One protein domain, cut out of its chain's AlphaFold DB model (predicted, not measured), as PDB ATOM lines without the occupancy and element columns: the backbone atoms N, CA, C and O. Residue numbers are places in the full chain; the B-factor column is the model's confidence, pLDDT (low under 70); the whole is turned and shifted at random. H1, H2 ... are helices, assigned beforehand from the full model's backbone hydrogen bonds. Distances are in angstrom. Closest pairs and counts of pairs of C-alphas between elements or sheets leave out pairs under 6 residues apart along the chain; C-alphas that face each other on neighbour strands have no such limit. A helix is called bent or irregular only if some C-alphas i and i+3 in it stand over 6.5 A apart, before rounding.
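This is residues 18 to 99 of the 101 residues of an uncharacterized protein of Opitutaceae bacterium (UniProt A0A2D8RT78). One long helix, H1, makes the length of a loose rod, and two short helices, H2 and H3, form a small open head over the second half of H1, with few contacts between the helices. After H1 the chain runs out in a loop and folds back toward the head, while residues 18 to 38, the first part of H1, stick out free at the other end. The printed part has 82 residues with three named helices, H1, H2 and H3 in that order, and no named strand, and its class is all helix. The whole is loose, with a radius of gyration of the C-alphas of 16.4 A, and the C-alphas span 60 by 27 by 18 A.

H1, residues 18 to 53, is the longest helix and touches no helix. Its residues 18 to 38 stand free. H2, residues 68 to 77, is close to H1 but not clearly touching it, with 1 pair of C-alphas within 8 A. The closest C-alphas of these two helices are those of Tyr 39 and Thr 70, 7.7 A apart. Their lines stand at a steep tilt of 43 degrees, and they run opposite ways, with their centres 14.1 A apart. H3, residues 85 to 94, is apart from H1 and apart from H2. In H1, H2 and H3 every O i to N i+4 pair is within hydrogen-bond range.

H1 begins at Ala 18, whose C-alpha is at (-41.851, -69.979, -17.364), and ends at Asn 53, whose C-alpha is at (-57.481, -99.192, 23.054); its 36 residues measure 52.3 A from first to last C-alpha. H2 has 10 residues, from Met 68 to Gln 77, and measures 14.3 A. H3 also has 10 residues, from Pro 85 to Asp 94, and measures 14.4 A, with C-alpha 94 at (-60.860, -93.031, -1.127). No helix is bent or irregular.

The two C-alphas farthest apart are those of Ala 18 and Gly 58, at 60.5 A. The printed part has no cut. The link from H1 to H2 is long, with 14 residues, 54 to 67, and within it residues 55 to 61 stand free. The link from H2 to H3 is short, with 7 residues. Residues 84 to 90, of which 85 to 90 belong to H3, also stand free. Without the free stretches, the body of 47 residues spans 33 by 18 by 18 A. The mean pLDDT of the printed part is 78.5; 20 residues are under 70, namely 18 to 21, 23, 25, 29 to 36 and 55 to 60.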
ATOM      1  N   ALA A  18     -41.497 -68.597 -17.051       64.00
ATOM      2  CA  ALA A  18     -41.851 -69.979 -17.364       64.00
ATOM      3  C   ALA A  18     -40.998 -71.008 -16.594       64.00
ATOM      4  O   ALA A  18     -41.539 -71.938 -16.001       64.00
ATOM      5  N   GLU A  19     -39.679 -70.830 -16.522       61.16
ATOM      6  CA  GLU A  19     -38.798 -71.745 -15.777       61.16
ATOM      7  C   GLU A  19     -38.996 -71.619 -14.260       61.16
ATOM      8  O   GLU A  19     -38.963 -72.614 -13.527       61.16
ATOM      9  N   VAL A  20     -39.255 -70.400 -13.774       69.81
ATOM     10  CA  VAL A  20     -39.556 -70.158 -12.356       69.81
ATOM     11  C   VAL A  20     -40.875 -70.828 -11.970       69.81
ATOM     12  O   VAL A  20     -40.914 -71.562 -10.979       69.81
ATOM     13  N   SER A  21     -41.932 -70.644 -12.765       67.69
ATOM     14  CA  SER A  21     -43.243 -71.259 -12.514       67.69
ATOM     15  C   SER A  21     -43.205 -72.788 -12.586       67.69
ATOM     16  O   SER A  21     -43.749 -73.443 -11.695       67.69
ATOM     17  N   GLU A  22     -42.493 -73.377 -13.550       71.56
ATOM     18  CA  GLU A  22     -42.344 -74.835 -13.639       71.56
ATOM     19  C   GLU A  22     -41.566 -75.405 -12.438       71.56
ATOM     20  O   GLU A  22     -41.933 -76.441 -11.870       71.56
ATOM     21  N   SER A  23     -40.508 -74.716 -11.995       69.88
ATOM     22  CA  SER A  23     -39.733 -75.130 -10.819       69.88
ATOM     23  C   SER A  23     -40.550 -75.059  -9.521       69.88
ATOM     24  O   SER A  23     -40.417 -75.931  -8.654       69.88
ATOM     25  N   LEU A  24     -41.425 -74.055  -9.400       70.25
ATOM     26  CA  LEU A  24     -42.350 -73.894  -8.282       70.25
ATOM     27  C   LEU A  24     -43.419 -74.986  -8.293       70.25
ATOM     28  O   LEU A  24     -43.626 -75.617  -7.259       70.25
ATOM     29  N   ALA A  25     -44.024 -75.277  -9.447       69.50
ATOM     30  CA  ALA A  25     -45.005 -76.353  -9.589       69.50
ATOM     31  C   ALA A  25     -44.419 -77.709  -9.155       69.50
ATOM     32  O   ALA A  25     -44.972 -78.376  -8.284       69.50
ATOM     33  N   LYS A  26     -43.217 -78.056  -9.640       76.50
ATOM     34  CA  LYS A  26     -42.525 -79.298  -9.247       76.50
ATOM     35  C   LYS A  26     -42.216 -79.371  -7.749       76.50
ATOM     36  O   LYS A  26     -42.206 -80.463  -7.178       76.50
ATOM     37  N   ARG A  27     -41.915 -78.241  -7.098       71.38
ATOM     38  CA  ARG A  27     -41.701 -78.194  -5.640       71.38
ATOM     39  C   ARG A  27     -43.003 -78.398  -4.878       71.38
ATOM     40  O   ARG A  27     -43.028 -79.224  -3.971       71.38
ATOM     41  N   VAL A  28     -44.069 -77.720  -5.296       70.00
ATOM     42  CA  VAL A  28     -45.406 -77.874  -4.714       70.00
ATOM     43  C   VAL A  28     -45.872 -79.327  -4.818       70.00
ATOM     44  O   VAL A  28     -46.310 -79.888  -3.818       70.00
ATOM     45  N   ASP A  29     -45.687 -79.980  -5.965       69.56
ATOM     46  CA  ASP A  29     -46.069 -81.385  -6.148       69.56
ATOM     47  C   ASP A  29     -45.305 -82.329  -5.207       69.56
ATOM     48  O   ASP A  29     -45.888 -83.240  -4.612       69.56
ATOM     49  N   ARG A  30     -43.997 -82.102  -5.019       69.62
ATOM     50  CA  ARG A  30     -43.173 -82.897  -4.090       69.62
ATOM     51  C   ARG A  30     -43.578 -82.683  -2.636       69.62
ATOM     52  O   ARG A  30     -43.662 -83.656  -1.888       69.62
ATOM     53  N   GLU A  31     -43.831 -81.441  -2.237       67.12
ATOM     54  CA  GLU A  31     -44.281 -81.115  -0.881       67.12
ATOM     55  C   GLU A  31     -45.666 -81.708  -0.605       67.12
ATOM     56  O   GLU A  31     -45.863 -82.343   0.432       67.12
ATOM     57  N   GLN A  32     -46.588 -81.628  -1.568       66.50
ATOM     58  CA  GLN A  32     -47.889 -82.289  -1.483       66.50
ATOM     59  C   GLN A  32     -47.754 -83.813  -1.373       66.50
ATOM     60  O   GLN A  32     -48.465 -84.437  -0.584       66.50
ATOM     61  N   ALA A  33     -46.853 -84.436  -2.135       68.44
ATOM     62  CA  ALA A  33     -46.614 -85.876  -2.058       68.44
ATOM     63  C   ALA A  33     -46.041 -86.294  -0.692       68.44
ATOM     64  O   ALA A  33     -46.515 -87.264  -0.093       68.44
ATOM     65  N   ALA A  34     -45.067 -85.541  -0.170       68.50
ATOM     66  CA  ALA A  34     -44.485 -85.773   1.150       68.50
ATOM     67  C   ALA A  34     -45.526 -85.596   2.268       68.50
ATOM     68  O   ALA A  34     -45.607 -86.408   3.193       68.50
ATOM     69  N   GLU A  35     -46.376 -84.581   2.152       66.94
ATOM     70  CA  GLU A  35     -47.444 -84.325   3.108       66.94
ATOM     71  C   GLU A  35     -48.523 -85.418   3.077       66.94
ATOM     72  O   GLU A  35     -48.925 -85.920   4.133       66.94
ATOM     73  N   LYS A  36     -48.924 -85.870   1.880       69.81
ATOM     74  CA  LYS A  36     -49.829 -87.018   1.696       69.81
ATOM     75  C   LYS A  36     -49.248 -88.296   2.307       69.81
ATOM     76  O   LYS A  36     -49.971 -89.048   2.963       69.81
ATOM     77  N   ALA A  37     -47.947 -88.541   2.145       72.44
ATOM     78  CA  ALA A  37     -47.277 -89.680   2.771       72.44
ATOM     79  C   ALA A  37     -47.269 -89.570   4.309       72.44
ATOM     80  O   ALA A  37     -47.543 -90.551   5.009       72.44
ATOM     81  N   GLY A  38     -47.019 -88.370   4.842       77.44
ATOM     82  CA  GLY A  38     -47.074 -88.089   6.278       77.44
ATOM     83  C   GLY A  38     -48.460 -88.337   6.873       77.44
ATOM     84  O   GLY A  38     -48.581 -89.002   7.903       77.44
ATOM     85  N   TYR A  39     -49.506 -87.873   6.188       74.19
ATOM     86  CA  TYR A  39     -50.902 -88.111   6.554       74.19
ATOM     87  C   TYR A  39     -51.228 -89.605   6.680       74.19
ATOM     88  O   TYR A  39     -51.698 -90.043   7.733       74.19
ATOM     89  N   LYS A  40     -50.900 -90.409   5.659       77.44
ATOM     90  CA  LYS A  40     -51.170 -91.858   5.667       77.44
ATOM     91  C   LYS A  40     -50.502 -92.563   6.843       77.44
ATOM     92  O   LYS A  40     -51.093 -93.434   7.480       77.44
ATOM     93  N   ASN A  41     -49.270 -92.174   7.164       81.62
ATOM     94  CA  ASN A  41     -48.537 -92.756   8.283       81.62
ATOM     95  C   ASN A  41     -49.128 -92.360   9.641       81.62
ATOM     96  O   ASN A  41     -49.212 -93.214  10.527       81.62
ATOM     97  N   ARG A  42     -49.577 -91.107   9.809       81.25
ATOM     98  CA  ARG A  42     -50.299 -90.689  11.021       81.25
ATOM     99  C   ARG A  42     -51.596 -91.475  11.176       81.25
ATOM    100  O   ARG A  42     -51.797 -92.084  12.222       81.25
ATOM    101  N   MET A  43     -52.403 -91.564  10.122       80.56
ATOM    102  CA  MET A  43     -53.666 -92.305  10.139       80.56
ATOM    103  C   MET A  43     -53.490 -93.773  10.524       80.56
ATOM    104  O   MET A  43     -54.191 -94.259  11.407       80.56
ATOM    105  N   ARG A  44     -52.494 -94.466   9.959       82.12
ATOM    106  CA  ARG A  44     -52.188 -95.855  10.344       82.12
ATOM    107  C   ARG A  44     -51.834 -96.001  11.823       82.12
ATOM    108  O   ARG A  44     -52.242 -96.976  12.447       82.12
ATOM    109  N   ARG A  45     -51.083 -95.051  12.394       84.19
ATOM    110  CA  ARG A  45     -50.725 -95.075  13.823       84.19
ATOM    111  C   ARG A  45     -51.941 -94.852  14.711       84.19
ATOM    112  O   ARG A  45     -52.105 -95.580  15.684       84.19
ATOM    113  N   ILE A  46     -52.787 -93.878  14.372       83.75
ATOM    114  CA  ILE A  46     -54.002 -93.593  15.145       83.75
ATOM    115  C   ILE A  46     -54.965 -94.780  15.040       83.75
ATOM    116  O   ILE A  46     -55.477 -95.224  16.060       83.75
ATOM    117  N   ARG A  47     -55.123 -95.373  13.851       83.25
ATOM    118  CA  ARG A  47     -55.888 -96.611  13.661       83.25
ATOM    119  C   ARG A  47     -55.367 -97.746  14.541       83.25
ATOM    120  O   ARG A  47     -56.136 -98.320  15.295       83.25
ATOM    121  N   ALA A  48     -54.070 -98.045  14.491       83.56
ATOM    122  CA  ALA A  48     -53.488 -99.119  15.295       83.56
ATOM    123  C   ALA A  48     -53.624 -98.870  16.810       83.56
ATOM    124  O   ALA A  48     -53.688 -99.817  17.590       83.56
ATOM    125  N   ASN A  49     -53.645 -97.604  17.234       82.62
ATOM    126  CA  ASN A  49     -53.931 -97.224  18.614       82.62
ATOM    127  C   ASN A  49     -55.414 -97.453  18.951       82.62
ATOM    128  O   ASN A  49     -55.718 -98.074  19.968       82.62
ATOM    129  N   ALA A  50     -56.321 -97.027  18.071       80.69
ATOM    130  CA  ALA A  50     -57.753 -97.235  18.216       80.69
ATOM    131  C   ALA A  50     -58.113 -98.725  18.280       80.69
ATOM    132  O   ALA A  50     -58.764 -99.131  19.234       80.69
ATOM    133  N   ASP A  51     -57.599 -99.552  17.367       78.00
ATOM    134  CA  ASP A  51     -57.826-101.006  17.353       78.00
ATOM    135  C   ASP A  51     -57.405-101.678  18.678       78.00
ATOM    136  O   ASP A  51     -57.997-102.670  19.099       78.00
ATOM    137  N   LYS A  52     -56.382-101.144  19.360       79.50
ATOM    138  CA  LYS A  52     -55.884-101.684  20.637       79.50
ATOM    139  C   LYS A  52     -56.647-101.172  21.856       79.50
ATOM    140  O   LYS A  52     -56.833-101.924  22.811       79.50
ATOM    141  N   ASN A  53     -57.030 -99.896  21.851       77.44
ATOM    142  CA  ASN A  53     -57.481 -99.192  23.054       77.44
ATOM    143  C   ASN A  53     -58.985 -98.902  23.073       77.44
ATOM    144  O   ASN A  53     -59.580 -98.846  24.150       77.44
ATOM    145  N   LEU A  54     -59.626 -98.747  21.913       73.00
ATOM    146  CA  LEU A  54     -61.072 -98.562  21.823       73.00
ATOM    147  C   LEU A  54     -61.761 -99.928  21.854       73.00
ATOM    148  O   LEU A  54     -62.053-100.536  20.826       73.00
ATOM    149  N   LYS A  55     -62.054-100.413  23.060       64.38
ATOM    150  CA  LYS A  55     -62.993-101.525  23.230       64.38
ATOM    151  C   LYS A  55     -64.414-101.007  23.037       64.38
ATOM    152  O   LYS A  55     -64.780 -99.982  23.609       64.38
ATOM    153  N   ALA A  56     -65.210-101.725  22.245       62.22
ATOM    154  CA  ALA A  56     -66.634-101.442  22.100       62.22
ATOM    155  C   ALA A  56     -67.286-101.453  23.491       62.22
ATOM    156  O   ALA A  56     -67.299-102.476  24.174       62.22
ATOM    157  N   SER A  57     -67.778-100.295  23.915       58.25
ATOM    158  CA  SER A  57     -68.446-100.091  25.196       58.25
ATOM    159  C   SER A  57     -69.888 -99.685  24.912       58.25
ATOM    160  O   SER A  57     -70.137 -98.854  24.040       58.25
ATOM    161  N   GLY A  58     -70.849-100.306  25.601       64.06
ATOM    162  CA  GLY A  58     -72.260 -99.911  25.520       64.06
ATOM    163  C   GLY A  58     -72.924-100.095  24.148       64.06
ATOM    164  O   GLY A  58     -73.788 -99.306  23.785       64.06
ATOM    165  N   GLY A  59     -72.519-101.096  23.358       69.50
ATOM    166  CA  GLY A  59     -73.136-101.405  22.056       69.50
ATOM    167  C   GLY A  59     -72.702-100.504  20.892       69.50
ATOM    168  O   GLY A  59     -73.024-100.797  19.742       69.50
ATOM    169  N   LEU A  60     -71.916 -99.458  21.155       69.62
ATOM    170  CA  LEU A  60     -71.340 -98.610  20.118       69.62
ATOM    171  C   LEU A  60     -69.996 -99.186  19.664       69.62
ATOM    172  O   LEU A  60     -69.070 -99.377  20.457       69.62
ATOM    173  N   ARG A  61     -69.894 -99.467  18.363       75.12
ATOM    174  CA  ARG A  61     -68.652 -99.893  17.716       75.12
ATOM    175  C   ARG A  61     -68.055 -98.718  16.945       75.12
ATOM    176  O   ARG A  61     -68.734 -98.184  16.067       75.12
ATOM    177  N   PRO A  62     -66.817 -98.301  17.248       78.31
ATOM    178  CA  PRO A  62     -66.150 -97.279  16.457       78.31
ATOM    179  C   PRO A  62     -65.918 -97.820  15.040       78.31
ATOM    180  O   PRO A  62     -65.382 -98.909  14.863       78.31
ATOM    181  N   THR A  63     -66.369 -97.077  14.030       82.12
ATOM    182  CA  THR A  63     -66.354 -97.512  12.618       82.12
ATOM    183  C   THR A  63     -65.210 -96.901  11.817       82.12
ATOM    184  O   THR A  63     -64.756 -97.478  10.833       82.12
ATOM    185  N   ALA A  64     -64.733 -95.727  12.222       83.94
ATOM    186  CA  ALA A  64     -63.655 -95.027  11.548       83.94
ATOM    187  C   ALA A  64     -62.914 -94.100  12.512       83.94
ATOM    188  O   ALA A  64     -63.443 -93.700  13.551       83.94
ATOM    189  N   VAL A  65     -61.693 -93.748  12.134       85.31
ATOM    190  CA  VAL A  65     -60.818 -92.828  12.852       85.31
ATOM    191  C   VAL A  65     -60.292 -91.799  11.878       85.31
ATOM    192  O   VAL A  65     -59.894 -92.129  10.758       85.31
ATOM    193  N   TYR A  66     -60.251 -90.552  12.338       83.94
ATOM    194  CA  TYR A  66     -59.791 -89.444  11.528       83.94
ATOM    195  C   TYR A  66     -58.716 -88.620  12.243       83.94
ATOM    196  O   TYR A  66     -58.858 -88.262  13.408       83.94
ATOM    197  N   ASP A  67     -57.642 -88.299  11.523       83.81
ATOM    198  CA  ASP A  67     -56.666 -87.273  11.880       83.81
ATOM    199  C   ASP A  67     -57.366 -85.914  11.851       83.81
ATOM    200  O   ASP A  67     -57.840 -85.460  10.801       83.81
ATOM    201  N   MET A  68     -57.412 -85.263  13.010       81.50
ATOM    202  CA  MET A  68     -58.069 -83.973  13.185       81.50
ATOM    203  C   MET A  68     -57.487 -82.910  12.250       81.50
ATOM    204  O   MET A  68     -58.230 -82.114  11.680       81.50
ATOM    205  N   ALA A  69     -56.168 -82.923  12.031       82.25
ATOM    206  CA  ALA A  69     -55.514 -81.956  11.150       82.25
ATOM    207  C   ALA A  69     -56.032 -82.051   9.706       82.25
ATOM    208  O   ALA A  69     -56.145 -81.039   9.011       82.25
ATOM    209  N   THR A  70     -56.374 -83.261   9.266       81.12
ATOM    210  CA  THR A  70     -56.935 -83.488   7.937       81.12
ATOM    211  C   THR A  70     -58.383 -83.047   7.865       81.12
ATOM    212  O   THR A  70     -58.729 -82.322   6.936       81.12
ATOM    213  N   LEU A  71     -59.216 -83.399   8.848       83.50
ATOM    214  CA  LEU A  71     -60.613 -82.951   8.861       83.50
ATOM    215  C   LEU A  71     -60.723 -81.425   8.878       83.50
ATOM    216  O   LEU A  71     -61.437 -80.867   8.052       83.50
ATOM    217  N   ILE A  72     -59.948 -80.743   9.729       84.56
ATOM    218  CA  ILE A  72     -59.920 -79.271   9.780       84.56
ATOM    219  C   ILE A  72     -59.534 -78.684   8.421       84.56
ATOM    220  O   ILE A  72     -60.078 -77.666   8.006       84.56
ATOM    221  N   ARG A  73     -58.590 -79.305   7.709       83.38
ATOM    222  CA  ARG A  73     -58.177 -78.820   6.391       83.38
ATOM    223  C   ARG A  73     -59.292 -78.941   5.361       83.38
ATOM    224  O   ARG A  73     -59.483 -78.005   4.591       83.38
ATOM    225  N   HIS A  74     -59.988 -80.071   5.342       84.88
ATOM    226  CA  HIS A  74     -61.116 -80.260   4.438       84.88
ATOM    227  C   HIS A  74     -62.235 -79.272   4.751       84.88
ATOM    228  O   HIS A  74     -62.735 -78.633   3.833       84.88
ATOM    229  N   GLU A  75     -62.517 -79.040   6.031       83.31
ATOM    230  CA  GLU A  75     -63.492 -78.041   6.466       83.31
ATOM    231  C   GLU A  75     -63.078 -76.606   6.085       83.31
ATOM    232  O   GLU A  75     -63.912 -75.798   5.694       83.31
ATOM    233  N   GLN A  76     -61.781 -76.279   6.132       85.44
ATOM    234  CA  GLN A  76     -61.266 -74.977   5.688       85.44
ATOM    235  C   GLN A  76     -61.362 -74.770   4.172       85.44
ATOM    236  O   GLN A  76     -61.517 -73.635   3.727       85.44
ATOM    237  N   GLN A  77     -61.193 -75.830   3.378       83.44
ATOM    238  CA  GLN A  77     -61.251 -75.752   1.915       83.44
ATOM    239  C   GLN A  77     -62.693 -75.781   1.405       83.44
ATOM    240  O   GLN A  77     -63.036 -75.014   0.513       83.44
ATOM    241  N   ASN A  78     -63.518 -76.641   1.998       85.19
ATOM    242  CA  ASN A  78     -64.920 -76.843   1.669       85.19
ATOM    243  C   ASN A  78     -65.738 -76.800   2.972       85.19
ATOM    244  O   ASN A  78     -65.942 -77.841   3.604       85.19
ATOM    245  N   PRO A  79     -66.191 -75.612   3.402       89.56
ATOM    246  CA  PRO A  79     -66.981 -75.474   4.622       89.56
ATOM    247  C   PRO A  79     -68.236 -76.352   4.588       89.56
ATOM    248  O   PRO A  79     -68.954 -76.386   3.591       89.56
ATOM    249  N   GLY A  80     -68.498 -77.075   5.674       86.94
ATOM    250  CA  GLY A  80     -69.613 -78.007   5.820       86.94
ATOM    251  C   GLY A  80     -69.356 -79.418   5.284       86.94
ATOM    252  O   GLY A  80     -70.179 -80.302   5.528       86.94
ATOM    253  N   CYS A  81     -68.235 -79.681   4.600       86.12
ATOM    254  CA  CYS A  81     -67.997 -80.992   3.985       86.12
ATOM    255  C   CYS A  81     -67.911 -82.126   5.014       86.12
ATOM    256  O   CYS A  81     -68.387 -83.228   4.757       86.12
ATOM    257  N   THR A  82     -67.386 -81.870   6.215       84.94
ATOM    258  CA  THR A  82     -67.314 -82.905   7.261       84.94
ATOM    259  C   THR A  82     -68.668 -83.214   7.900       84.94
ATOM    260  O   THR A  82     -68.832 -84.274   8.505       84.94
ATOM    261  N   SER A  83     -69.644 -82.317   7.732       86.62
ATOM    262  CA  SER A  83     -71.028 -82.503   8.179       86.62
ATOM    263  C   SER A  83     -71.906 -83.180   7.120       86.62
ATOM    264  O   SER A  83     -72.958 -83.713   7.464       86.62
ATOM    265  N   ASP A  84     -71.482 -83.198   5.849       90.19
ATOM    266  CA  ASP A  84     -72.180 -83.891   4.763       90.19
ATOM    267  C   ASP A  84     -71.892 -85.412   4.788       90.19
ATOM    268  O   ASP A  84     -70.746 -85.849   4.604       90.19
ATOM    269  N   PRO A  85     -72.924 -86.262   4.964       87.75
ATOM    270  CA  PRO A  85     -72.767 -87.714   4.942       87.75
ATOM    271  C   PRO A  85     -72.233 -88.261   3.614       87.75
ATOM    272  O   PRO A  85     -71.548 -89.289   3.610       87.75
ATOM    273  N   THR A  86     -72.550 -87.605   2.494       89.75
ATOM    274  CA  THR A  86     -72.140 -88.037   1.151       89.75
ATOM    275  C   THR A  86     -70.642 -87.852   0.992       89.75
ATOM    276  O   THR A  86     -69.926 -88.819   0.723       89.75
ATOM    277  N   TYR A  87     -70.156 -86.651   1.300       88.50
ATOM    278  CA  TYR A  87     -68.735 -86.346   1.330       88.50
ATOM    279  C   TYR A  87     -67.951 -87.299   2.243       88.50
ATOM    280  O   TYR A  87     -66.961 -87.897   1.827       88.50
ATOM    281  N   MET A  88     -68.418 -87.528   3.475       87.62
ATOM    282  CA  MET A  88     -67.726 -88.421   4.416       87.62
ATOM    283  C   MET A  88     -67.757 -89.897   3.986       87.62
ATOM    284  O   MET A  88     -66.883 -90.686   4.364       87.62
ATOM    285  N   LYS A  89     -68.748 -90.309   3.189       88.06
ATOM    286  CA  LYS A  89     -68.777 -91.639   2.567       88.06
ATOM    287  C   LYS A  89     -67.729 -91.755   1.462       88.06
ATOM    288  O   LYS A  89     -66.993 -92.741   1.445       88.06
ATOM    289  N   GLU A  90     -67.634 -90.766   0.581       87.56
ATOM    290  CA  GLU A  90     -66.630 -90.728  -0.490       87.56
ATOM    291  C   GLU A  90     -65.212 -90.624   0.072       87.56
ATOM    292  O   GLU A  90     -64.336 -91.401  -0.297       87.56
ATOM    293  N   PHE A  91     -65.016 -89.773   1.077       86.81
ATOM    294  CA  PHE A  91     -63.748 -89.632   1.775       86.81
ATOM    295  C   PHE A  91     -63.249 -90.967   2.350       86.81
ATOM    296  O   PHE A  91     -62.079 -91.314   2.193       86.81
ATOM    297  N   ARG A  92     -64.135 -91.754   2.977       86.44
ATOM    298  CA  ARG A  92     -63.801 -93.092   3.500       86.44
ATOM    299  C   ARG A  92     -63.581 -94.149   2.420       86.44
ATOM    300  O   ARG A  92     -62.859 -95.112   2.676       86.44
ATOM    301  N   ARG A  93     -64.216 -94.009   1.251       86.81
ATOM    302  CA  ARG A  93     -63.974 -94.876   0.087       86.81
ATOM    303  C   ARG A  93     -62.555 -94.663  -0.433       86.81
ATOM    304  O   ARG A  93     -61.848 -95.635  -0.683       86.81
ATOM    305  N   ASP A  94     -62.145 -93.404  -0.538       85.81
ATOM    306  CA  ASP A  94     -60.860 -93.031  -1.127       85.81
ATOM    307  C   ASP A  94     -59.696 -93.164  -0.119       85.81
ATOM    308  O   ASP A  94     -58.542 -93.314  -0.519       85.81
ATOM    309  N   ASN A  95     -59.999 -93.186   1.190       84.19
ATOM    310  CA  ASN A  95     -59.038 -93.355   2.290       84.19
ATOM    311  C   ASN A  95     -59.410 -94.563   3.182       84.19
ATOM    312  O   ASN A  95     -59.882 -94.395   4.314       84.19
ATOM    313  N   PRO A  96     -59.206 -95.807   2.705       82.75
ATOM    314  CA  PRO A  96     -59.579 -97.016   3.442       82.75
ATOM    315  C   PRO A  96     -58.804 -97.205   4.759       82.75
ATOM    316  O   PRO A  96     -59.238 -97.957   5.635       82.75
ATOM    317  N   GLU A  97     -57.668 -96.526   4.936       80.44
ATOM    318  CA  GLU A  97     -56.892 -96.504   6.177       80.44
ATOM    319  C   GLU A  97     -57.640 -95.885   7.364       80.44
ATOM    320  O   GLU A  97     -57.281 -96.185   8.501       80.44
ATOM    321  N   CYS A  98     -58.677 -95.078   7.119       82.88
ATOM    322  CA  CYS A  98     -59.513 -94.488   8.165       82.88
ATOM    323  C   CYS A  98     -60.523 -95.480   8.748       82.88
ATOM    324  O   CYS A  98     -60.991 -95.277   9.865       82.88
ATOM    325  N   ASN A  99     -60.875 -96.541   8.020       83.75
ATOM    326  CA  ASN A  99     -61.910 -97.477   8.453       83.75
ATOM    327  C   ASN A  99     -61.353 -98.460   9.492       83.75
ATOM    328  O   ASN A  99     -60.331 -99.115   9.256       83.75
TER     329      ASN A  99